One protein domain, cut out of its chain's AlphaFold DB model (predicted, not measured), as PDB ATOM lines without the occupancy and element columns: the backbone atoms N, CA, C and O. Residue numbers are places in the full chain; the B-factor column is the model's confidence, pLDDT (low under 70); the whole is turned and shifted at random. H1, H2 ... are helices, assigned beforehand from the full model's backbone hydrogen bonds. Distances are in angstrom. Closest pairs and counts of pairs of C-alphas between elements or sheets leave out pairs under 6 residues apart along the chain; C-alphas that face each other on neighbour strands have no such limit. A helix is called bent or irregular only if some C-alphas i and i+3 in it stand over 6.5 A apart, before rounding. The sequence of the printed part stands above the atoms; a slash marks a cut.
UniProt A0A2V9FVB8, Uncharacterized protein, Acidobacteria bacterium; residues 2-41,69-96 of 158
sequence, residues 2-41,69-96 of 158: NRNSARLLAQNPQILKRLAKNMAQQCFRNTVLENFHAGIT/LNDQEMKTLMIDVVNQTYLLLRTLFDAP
ATOM      1  N   ASN A   2     -22.207 -27.010 -13.726       79.38
ATOM      2  CA  ASN A   2     -21.513 -27.018 -12.422       79.38
ATOM      3  C   ASN A   2     -21.805 -25.737 -11.595       79.38
ATOM      4  O   ASN A   2     -22.223 -24.716 -12.148       79.38
ATOM      5  N   ARG A   3     -21.586 -25.775 -10.269       77.69
ATOM      6  CA  ARG A   3     -21.915 -24.660  -9.348       77.69
ATOM      7  C   ARG A   3     -21.154 -23.362  -9.647       77.69
ATOM      8  O   ARG A   3     -21.705 -22.281  -9.455       77.69
ATOM      9  N   ASN A   4     -19.919 -23.457 -10.139       82.56
ATOM     10  CA  ASN A   4     -19.084 -22.291 -10.431       82.56
ATOM     11  C   ASN A   4     -19.594 -21.543 -11.668       82.56
ATOM     12  O   ASN A   4     -19.760 -20.328 -11.624       82.56
ATOM     13  N   SER A   5     -19.945 -22.266 -12.734       81.50
ATOM     14  CA  SER A   5     -20.577 -21.695 -13.928       81.50
ATOM     15  C   SER A   5     -21.915 -21.037 -13.595       81.50
ATOM     16  O   SER A   5     -22.166 -19.916 -14.028       81.50
ATOM     17  N   ALA A   6     -22.742 -21.680 -12.764       79.25
ATOM     18  CA  ALA A   6     -24.012 -21.110 -12.312       79.25
ATOM     19  C   ALA A   6     -23.814 -19.764 -11.591       79.25
ATOM     20  O   ALA A   6     -24.511 -18.790 -11.875       79.25
ATOM     21  N   ARG A   7     -22.823 -19.698 -10.693       84.12
ATOM     22  CA  ARG A   7     -22.488 -18.488  -9.935       84.12
ATOM     23  C   ARG A   7     -21.972 -17.364 -10.836       84.12
ATOM     24  O   ARG A   7     -22.389 -16.224 -10.664       84.12
ATOM     25  N   LEU A   8     -21.132 -17.684 -11.819       85.31
ATOM     26  CA  LEU A   8     -20.612 -16.706 -12.782       85.31
ATOM     27  C   LEU A   8     -21.716 -16.118 -13.671       85.31
ATOM     28  O   LEU A   8     -21.738 -14.911 -13.904       85.31
ATOM     29  N   LEU A   9     -22.663 -16.945 -14.129       84.56
ATOM     30  CA  LEU A   9     -23.824 -16.468 -14.891       84.56
ATOM     31  C   LEU A   9     -24.719 -15.562 -14.036       84.56
ATOM     32  O   LEU A   9     -25.159 -14.517 -14.513       84.56
ATOM     33  N   ALA A  10     -24.951 -15.932 -12.772       84.81
ATOM     34  CA  ALA A  10     -25.775 -15.159 -11.843       84.81
ATOM     35  C   ALA A  10     -25.161 -13.796 -11.477       84.81
ATOM     36  O   ALA A  10     -25.887 -12.841 -11.223       84.81
ATOM     37  N   GLN A  11     -23.833 -13.689 -11.463       92.12
ATOM     38  CA  GLN A  11     -23.128 -12.447 -11.137       92.12
ATOM     39  C   GLN A  11     -22.975 -11.500 -12.334       92.12
ATOM     40  O   GLN A  11     -22.583 -10.350 -12.152       92.12
ATOM     41  N   ASN A  12     -23.288 -11.948 -13.554       94.38
ATOM     42  CA  ASN A  12     -23.172 -11.125 -14.751       94.38
ATOM     43  C   ASN A  12     -24.542 -10.542 -15.160       94.38
ATOM     44  O   ASN A  12     -25.341 -11.224 -15.815       94.38
ATOM     45  N   PRO A  13     -24.824  -9.258 -14.861       93.94
ATOM     46  CA  PRO A  13     -26.132  -8.662 -15.126       93.94
ATOM     47  C   PRO A  13     -26.470  -8.604 -16.621       93.94
ATOM     48  O   PRO A  13     -27.642  -8.657 -16.995       93.94
ATOM     49  N   GLN A  14     -25.468  -8.518 -17.499       94.00
ATOM     50  CA  GLN A  14     -25.700  -8.472 -18.941       94.00
ATOM     51  C   GLN A  14     -26.135  -9.833 -19.491       94.00
ATOM     52  O   GLN A  14     -26.994  -9.898 -20.374       94.00
ATOM     53  N   ILE A  15     -25.586 -10.920 -18.946       91.38
ATOM     54  CA  ILE A  15     -26.025 -12.278 -19.275       91.38
ATOM     55  C   ILE A  15     -27.461 -12.493 -18.799       91.38
ATOM     56  O   ILE A  15     -28.285 -12.948 -19.589       91.38
ATOM     57  N   LEU A  16     -27.798 -12.089 -17.570       92.00
ATOM     58  CA  LEU A  16     -29.164 -12.201 -17.049       92.00
ATOM     59  C   LEU A  16     -30.181 -11.439 -17.908       92.00
ATOM     60  O   LEU A  16     -31.224 -11.990 -18.258       92.00
ATOM     61  N   LYS A  17     -29.859 -10.209 -18.331       94.38
ATOM     62  CA  LYS A  17     -30.708  -9.427 -19.248       94.38
ATOM     63  C   LYS A  17     -30.941 -10.148 -20.575       94.38
ATOM     64  O   LYS A  17     -32.058 -10.156 -21.090       94.38
ATOM     65  N   ARG A  18     -29.894 -10.744 -21.152       93.12
ATOM     66  CA  ARG A  18     -29.991 -11.497 -22.413       93.12
ATOM     67  C   ARG A  18     -30.791 -12.785 -22.243       93.12
ATOM     68  O   ARG A  18     -31.620 -13.086 -23.097       93.12
ATOM     69  N   LEU A  19     -30.595 -13.497 -21.134       91.81
ATOM     70  CA  LEU A  19     -31.337 -14.712 -20.820       91.81
ATOM     71  C   LEU A  19     -32.825 -14.418 -20.615       91.81
ATOM     72  O   LEU A  19     -33.653 -15.106 -21.196       91.81
ATOM     73  N   ALA A  20     -33.169 -13.353 -19.887       93.56
ATOM     74  CA  ALA A  20     -34.558 -12.932 -19.701       93.56
ATOM     75  C   ALA A  20     -35.247 -12.618 -21.041       93.56
ATOM     76  O   ALA A  20     -36.358 -13.084 -21.293       93.56
ATOM     77  N   LYS A  21     -34.564 -11.892 -21.941       94.44
ATOM     78  CA  LYS A  21     -35.066 -11.640 -23.302       94.44
ATOM     79  C   LYS A  21     -35.257 -12.937 -24.087       94.44
ATOM     80  O   LYS A  21     -36.277 -13.101 -24.746       94.44
ATOM     81  N   ASN A  22     -34.302 -13.861 -23.993       92.38
ATOM     82  CA  ASN A  22     -34.395 -15.153 -24.663       92.38
ATOM     83  C   ASN A  22     -35.563 -15.993 -24.123       92.38
ATOM     84  O   ASN A  22     -36.330 -16.514 -24.921       92.38
ATOM     85  N   MET A  23     -35.761 -16.049 -22.804       94.00
ATOM     86  CA  MET A  23     -36.909 -16.716 -22.181       94.00
ATOM     87  C   MET A  23     -38.233 -16.122 -22.661       94.00
ATOM     88  O   MET A  23     -39.109 -16.858 -23.101       94.00
ATOM     89  N   ALA A  24     -38.375 -14.794 -22.641       95.00
ATOM     90  CA  ALA A  24     -39.584 -14.133 -23.127       95.00
ATOM     91  C   ALA A  24     -39.849 -14.450 -24.609       95.00
ATOM     92  O   ALA A  24     -40.979 -14.731 -25.009       95.00
ATOM     93  N   GLN A  25     -38.795 -14.453 -25.427       91.00
ATOM     94  CA  GLN A  25     -38.915 -14.763 -26.842       91.00
ATOM     95  C   GLN A  25     -39.299 -16.230 -27.079       91.00
ATOM     96  O   GLN A  25     -40.264 -16.494 -27.786       91.00
ATOM     97  N   GLN A  26     -38.580 -17.186 -26.485       86.62
ATOM     98  CA  GLN A  26     -38.789 -18.615 -26.737       86.62
ATOM     99  C   GLN A  26     -40.062 -19.149 -26.080       86.62
ATOM    100  O   GLN A  26     -40.778 -19.938 -26.684       86.62
ATOM    101  N   CYS A  27     -40.357 -18.716 -24.856       92.31
ATOM    102  CA  CYS A  27     -41.444 -19.281 -24.064       92.31
ATOM    103  C   CYS A  27     -42.775 -18.548 -24.234       92.31
ATOM    104  O   CYS A  27     -43.778 -19.066 -23.767       92.31
ATOM    105  N   PHE A  28     -42.805 -17.372 -24.872       92.44
ATOM    106  CA  PHE A  28     -44.047 -16.620 -25.094       92.44
ATOM    107  C   PHE A  28     -44.207 -16.179 -26.549       92.44
ATOM    108  O   PHE A  28     -45.169 -16.580 -27.195       92.44
ATOM    109  N   ARG A  29     -43.278 -15.390 -27.103       88.50
ATOM    110  CA  ARG A  29     -43.413 -14.887 -28.488       88.50
ATOM    111  C   ARG A  29     -43.340 -15.985 -29.550       88.50
ATOM    112  O   ARG A  29     -44.009 -15.884 -30.562       88.50
ATOM    113  N   ASN A  30     -42.578 -17.047 -29.311       85.94
ATOM    114  CA  ASN A  30     -42.473 -18.194 -30.217       85.94
ATOM    115  C   ASN A  30     -43.505 -19.295 -29.894       85.94
ATOM    116  O   ASN A  30     -43.237 -20.472 -30.128       85.94
ATOM    117  N   THR A  31     -44.655 -18.926 -29.328       89.19
ATOM    118  CA  THR A  31     -45.748 -19.855 -28.996       89.19
ATOM    119  C   THR A  31     -47.016 -19.502 -29.766       89.19
ATOM    120  O   THR A  31     -47.077 -18.482 -30.455       89.19
ATOM    121  N   VAL A  32     -48.073 -20.294 -29.574       89.44
ATOM    122  CA  VAL A  32     -49.435 -20.002 -30.053       89.44
ATOM    123  C   VAL A  32     -49.947 -18.601 -29.674       89.44
ATOM    124  O   VAL A  32     -50.848 -18.093 -30.340       89.44
ATOM    125  N   LEU A  33     -49.357 -17.931 -28.671       93.62
ATOM    126  CA  LEU A  33     -49.669 -16.535 -28.347       93.62
ATOM    127  C   LEU A  33     -49.541 -15.600 -29.556       93.62
ATOM    128  O   LEU A  33     -50.354 -14.691 -29.708       93.62
ATOM    129  N   GLU A  34     -48.548 -15.817 -30.421       90.19
ATOM    130  CA  GLU A  34     -48.349 -14.961 -31.594       90.19
ATOM    131  C   GLU A  34     -49.464 -15.152 -32.626       90.19
ATOM    132  O   GLU A  34     -49.876 -14.193 -33.268       90.19
ATOM    133  N   ASN A  35     -50.043 -16.354 -32.715       91.69
ATOM    134  CA  ASN A  35     -51.205 -16.598 -33.571       91.69
ATOM    135  C   ASN A  35     -52.427 -15.812 -33.079       91.69
ATOM    136  O   ASN A  35     -53.183 -15.283 -33.888       91.69
ATOM    137  N   PHE A  36     -52.603 -15.688 -31.759       90.12
ATOM    138  CA  PHE A  36     -53.651 -14.837 -31.184       90.12
ATOM    139  C   PHE A  36     -53.376 -13.345 -31.403       90.12
ATOM    140  O   PHE A  36     -54.309 -12.551 -31.507       90.12
ATOM    141  N   HIS A  37     -52.103 -12.961 -31.494       89.94
ATOM    142  CA  HIS A  37     -51.681 -11.591 -31.774       89.94
ATOM    143  C   HIS A  37     -51.756 -11.219 -33.269       89.94
ATOM    144  O   HIS A  37     -51.859 -10.041 -33.593       89.94
ATOM    145  N   ALA A  38     -51.768 -12.195 -34.180       90.81
ATOM    146  CA  ALA A  38     -51.813 -11.973 -35.629       90.81
ATOM    147  C   ALA A  38     -53.170 -11.454 -36.159       90.81
ATOM    148  O   ALA A  38     -53.306 -11.183 -37.352       90.81
ATOM    149  N   GLY A  39     -54.183 -11.340 -35.297       87.38
ATOM    150  CA  GLY A  39     -55.495 -10.810 -35.659       87.38
ATOM    151  C   GLY A  39     -55.495  -9.304 -35.944       87.38
ATOM    152  O   GLY A  39     -54.576  -8.564 -35.592       87.38
ATOM    153  N   ILE A  40     -56.580  -8.824 -36.555       90.12
ATOM    154  CA  ILE A  40     -56.783  -7.391 -36.796       90.12
ATOM    155  C   ILE A  40     -57.023  -6.691 -35.455       90.12
ATOM    156  O   ILE A  40     -57.966  -7.009 -34.726       90.12
ATOM    157  N   THR A  41     -56.185  -5.703 -35.142       90.75
ATOM    158  CA  THR A  41     -56.421  -4.812 -34.003       90.75
ATOM    159  C   THR A  41     -57.454  -3.760 -34.409       90.75
ATOM    160  O   THR A  41     -57.242  -3.080 -35.412       90.75
ATOM    161  N   LEU A  69     -59.282 -14.114 -24.682       92.81
ATOM    162  CA  LEU A  69     -59.000 -15.533 -24.852       92.81
ATOM    163  C   LEU A  69     -60.132 -16.314 -24.190       92.81
ATOM    164  O   LEU A  69     -60.491 -16.035 -23.041       92.81
ATOM    165  N   ASN A  70     -60.708 -17.274 -24.900       90.75
ATOM    166  CA  ASN A  70     -61.632 -18.232 -24.305       90.75
ATOM    167  C   ASN A  70     -60.868 -19.341 -23.551       90.75
ATOM    168  O   ASN A  70     -59.644 -19.454 -23.647       90.75
ATOM    169  N   ASP A  71     -61.583 -20.179 -22.797       89.06
ATOM    170  CA  ASP A  71     -60.965 -21.227 -21.969       89.06
ATOM    171  C   ASP A  71     -60.119 -22.218 -22.780       89.06
ATOM    172  O   ASP A  71     -59.068 -22.677 -22.323       89.06
ATOM    173  N   GLN A  72     -60.555 -22.545 -23.998       89.06
ATOM    174  CA  GLN A  72     -59.850 -23.476 -24.870       89.06
ATOM    175  C   GLN A  72     -58.559 -22.853 -25.425       89.06
ATOM    176  O   GLN A  72     -57.513 -23.509 -25.444       89.06
ATOM    177  N   GLU A  73     -58.606 -21.585 -25.830       91.88
ATOM    178  CA  GLU A  73     -57.439 -20.807 -26.265       91.88
ATOM    179  C   GLU A  73     -56.441 -20.634 -25.122       91.88
ATOM    180  O   GLU A  73     -55.251 -20.899 -25.292       91.88
ATOM    181  N   MET A  74     -56.929 -20.289 -23.929       93.12
ATOM    182  CA  MET A  74     -56.097 -20.128 -22.740       93.12
ATOM    183  C   MET A  74     -55.420 -21.445 -22.347       93.12
ATOM    184  O   MET A  74     -54.220 -21.476 -22.069       93.12
ATOM    185  N   LYS A  75     -56.153 -22.565 -22.376       88.31
ATOM    186  CA  LYS A  75     -55.573 -23.894 -22.151       88.31
ATOM    187  C   LYS A  75     -54.476 -24.195 -23.171       88.31
ATOM    188  O   LYS A  75     -53.405 -24.655 -22.786       88.31
ATOM    189  N   THR A  76     -54.733 -23.929 -24.449       87.62
ATOM    190  CA  THR A  76     -53.775 -24.168 -25.540       87.62
ATOM    191  C   THR A  76     -52.505 -23.334 -25.356       87.62
ATOM    192  O   THR A  76     -51.406 -23.882 -25.427       87.62
ATOM    193  N   LEU A  77     -52.650 -22.051 -25.007       90.81
ATOM    194  CA  LEU A  77     -51.538 -21.160 -24.671       90.81
ATOM    195  C   LEU A  77     -50.687 -21.707 -23.531       90.81
ATOM    196  O   LEU A  77     -49.471 -21.832 -23.669       90.81
ATOM    197  N   MET A  78     -51.321 -22.066 -22.414       91.62
ATOM    198  CA  MET A  78     -50.592 -22.570 -21.255       91.62
ATOM    199  C   MET A  78     -49.865 -23.876 -21.563       91.62
ATOM    200  O   MET A  78     -48.773 -24.086 -21.037       91.62
ATOM    201  N   ILE A  79     -50.423 -24.723 -22.441       83.62
ATOM    202  CA  ILE A  79     -49.724 -25.927 -22.883       83.62
ATOM    203  C   ILE A  79     -48.418 -25.609 -23.589       83.62
ATOM    204  O   ILE A  79     -47.376 -26.151 -23.216       83.62
ATOM    205  N   ASP A  80     -48.470 -24.735 -24.578       85.50
ATOM    206  CA  ASP A  80     -47.301 -24.432 -25.389       85.50
ATOM    207  C   ASP A  80     -46.219 -23.699 -24.573       85.50
ATOM    208  O   ASP A  80     -45.062 -24.119 -24.554       85.50
ATOM    209  N   VAL A  81     -46.607 -22.692 -23.778       90.88
ATOM    210  CA  VAL A  81     -45.689 -21.928 -22.907       90.88
ATOM    211  C   VAL A  81     -44.939 -22.842 -21.934       90.88
ATOM    212  O   VAL A  81     -43.717 -22.729 -21.784       90.88
ATOM    213  N   VAL A  82     -45.643 -23.767 -21.269       87.88
ATOM    214  CA  VAL A  82     -45.022 -24.700 -20.315       87.88
ATOM    215  C   VAL A  82     -44.060 -25.645 -21.028       87.88
ATOM    216  O   VAL A  82     -42.940 -25.842 -20.551       87.88
ATOM    217  N   ASN A  83     -44.448 -26.176 -22.190       82.06
ATOM    218  CA  ASN A  83     -43.587 -27.051 -22.984       82.06
ATOM    219  C   ASN A  83     -42.307 -26.329 -23.432       82.06
ATOM    220  O   ASN A  83     -41.210 -26.852 -23.227       82.06
ATOM    221  N   GLN A  84     -42.413 -25.107 -23.969       84.69
ATOM    222  CA  GLN A  84     -41.242 -24.314 -24.363       84.69
ATOM    223  C   GLN A  84     -40.350 -23.972 -23.169       84.69
ATOM    224  O   GLN A  84     -39.125 -24.054 -23.258       84.69
ATOM    225  N   THR A  85     -40.948 -23.628 -22.025       88.56
ATOM    226  CA  THR A  85     -40.197 -23.348 -20.793       88.56
ATOM    227  C   THR A  85     -39.420 -24.577 -20.337       88.56
ATOM    228  O   THR A  85     -38.228 -24.481 -20.049       88.56
ATOM    229  N   TYR A  86     -40.056 -25.749 -20.326       84.81
ATOM    230  CA  TYR A  86     -39.397 -27.004 -19.982       84.81
ATOM    231  C   TYR A  86     -38.208 -27.303 -20.908       84.81
ATOM    232  O   TYR A  86     -37.117 -27.618 -20.428       84.81
ATOM    233  N   LEU A  87     -38.387 -27.151 -22.225       81.81
ATOM    234  CA  LEU A  87     -37.323 -27.357 -23.214       81.81
ATOM    235  C   LEU A  87     -36.166 -26.370 -23.040       81.81
ATOM    236  O   LEU A  87     -35.001 -26.760 -23.151       81.81
ATOM    237  N   LEU A  88     -36.472 -25.108 -22.744       85.06
ATOM    238  CA  LEU A  88     -35.457 -24.097 -22.489       85.06
ATOM    239  C   LEU A  88     -34.653 -24.433 -21.233       85.06
ATOM    240  O   LEU A  88     -33.427 -24.444 -21.287       85.06
ATOM    241  N   LEU A  89     -35.317 -24.772 -20.126       84.88
ATOM    242  CA  LEU A  89     -34.639 -25.176 -18.891       84.88
ATOM    243  C   LEU A  89     -33.761 -26.408 -19.127       84.88
ATOM    244  O   LEU A  89     -32.593 -26.413 -18.747       84.88
ATOM    245  N   ARG A  90     -34.275 -27.427 -19.824       80.81
ATOM    246  CA  ARG A  90     -33.472 -28.591 -20.217       80.81
ATOM    247  C   ARG A  90     -32.249 -28.186 -21.031       80.81
ATOM    248  O   ARG A  90     -31.153 -28.606 -20.706       80.81
ATOM    249  N   THR A  91     -32.408 -27.316 -22.019       78.81
ATOM    250  CA  THR A  91     -31.292 -26.836 -22.849       78.81
ATOM    251  C   THR A  91     -30.256 -26.039 -22.047       78.81
ATOM    252  O   THR A  91     -29.063 -26.120 -22.323       78.81
ATOM    253  N   LEU A  92     -30.690 -25.263 -21.051       79.88
ATOM    254  CA  LEU A  92     -29.801 -24.460 -20.206       79.88
ATOM    255  C   LEU A  92     -29.027 -25.306 -19.187       79.88
ATOM    256  O   LEU A  92     -27.897 -24.963 -18.834       79.88
ATOM    257  N   PHE A  93     -29.633 -26.383 -18.680       77.44
ATOM    258  CA  PHE A  93     -29.075 -27.155 -17.568       77.44
ATOM    259  C   PHE A  93     -28.477 -28.515 -17.972       77.44
ATOM    260  O   PHE A  93     -27.660 -29.037 -17.203       77.44
ATOM    261  N   ASP A  94     -28.795 -29.017 -19.170       72.56
ATOM    262  CA  ASP A  94     -28.403 -30.319 -19.734       72.56
ATOM    263  C   ASP A  94     -27.600 -30.131 -21.050       72.56
ATOM    264  O   ASP A  94     -27.929 -29.272 -21.867       72.56
ATOM    265  N   ALA A  95     -26.542 -30.916 -21.284       47.00
ATOM    266  CA  ALA A  95     -25.692 -30.857 -22.492       47.00
ATOM    267  C   ALA A  95     -25.490 -32.260 -23.098       47.00
ATOM    268  O   ALA A  95     -25.418 -33.212 -22.326       47.00
ATOM    269  N   PRO A  96     -25.223 -32.429 -24.413       48.44
ATOM    270  CA  PRO A  96     -25.901 -31.885 -25.587       48.44
ATOM    271  C   PRO A  96     -27.029 -32.831 -26.061       48.44
ATOM    272  O   PRO A  96     -26.820 -34.033 -26.211       48.44
TER     273      PRO A  96
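What this domain is: This is residues 2 to 41 and 69 to 96 of the 158 residues of an uncharacterized protein of Acidobacteria bacterium (UniProt A0A2V9FVB8). Look first for one long straight helix, H4, with H2 and short H3 following each other along one side of it and H1 lying beyond its end at residue 93, apart from it and across its direction; H2 runs back along H4 at a slant and packs on it with residues 23 to 28 alone. H1 turns off sharply at the beginning of H2 to make an L whose corner, residues 10 to 18, sticks out, while short H3 follows the other end of H2 and is near H4. The picture is an open, loose one with few contacts, and the outline is only just elongated, spanning 46 by 23 by 19 A. The printed part has 68 residues with four named helices, H1, H2, H3 and H4 in chain order, and no named strand; the class is all helix, and the radius of gyration of the C-alphas is 15.2 A.

Where its parts are: Find C-alpha 71 at (-60.965, -21.227, -21.969); from there H4, residues 71 to 93, runs 32.7 A to C-alpha 93 at (-29.075, -27.155, -17.568). H2, residues 13 to 29, is 22.7 A long; it is neither bent nor irregular, but only just: C-alphas 26 and 29 are 6.2 A apart. Go back to C-alpha 3 at (-21.915, -24.660, -9.348) for the beginning of H1, residues 3 to 11, 12.4 A long. H3, residues 33 to 37, measures 6.3 A.

How they stand to each other: Begin at H4, which touches H2 with residues 80 to 88 alone; their closest C-alphas, those of Cys 27 and Gln 84, are 5.0 A apart. The two run opposite ways at a steep tilt of 37 degrees, only just steep. H3 is close to H4 but not clearly touching, the closest C-alphas being those of Leu 33 and Leu 77, 6.2 A apart. H2 and H3 are also close but not clearly touching, with the C-alphas of Phe 28 and Glu 34 closest at 8.0 A. At the other end of H2, H1 and H2 touch only at the corner by their link, and only just, with 3 pairs of C-alphas within 8 A; the closest are those of Leu 9 and Ile 15, 6.5 A apart. Their lines are about perpendicular, at 88 degrees. H1 is apart from H3 and from H4. In H1, H2, H3 and H4, every O i to N i+4 pair is within hydrogen-bond range.

The domain as a whole: The two C-alphas farthest apart, those of Asn 4 and Ile 40, are 48.4 A apart. Look for the cut after residue 41: residues 42 to 68 are not printed, and C-alphas 41 and 69 are 14.3 A apart across it, in the link from H3 to H4. The links from H1 to H2 and from H2 to H3 are tight. The mean pLDDT of the printed part is 86.8, and residues 95 to 96 are under 70.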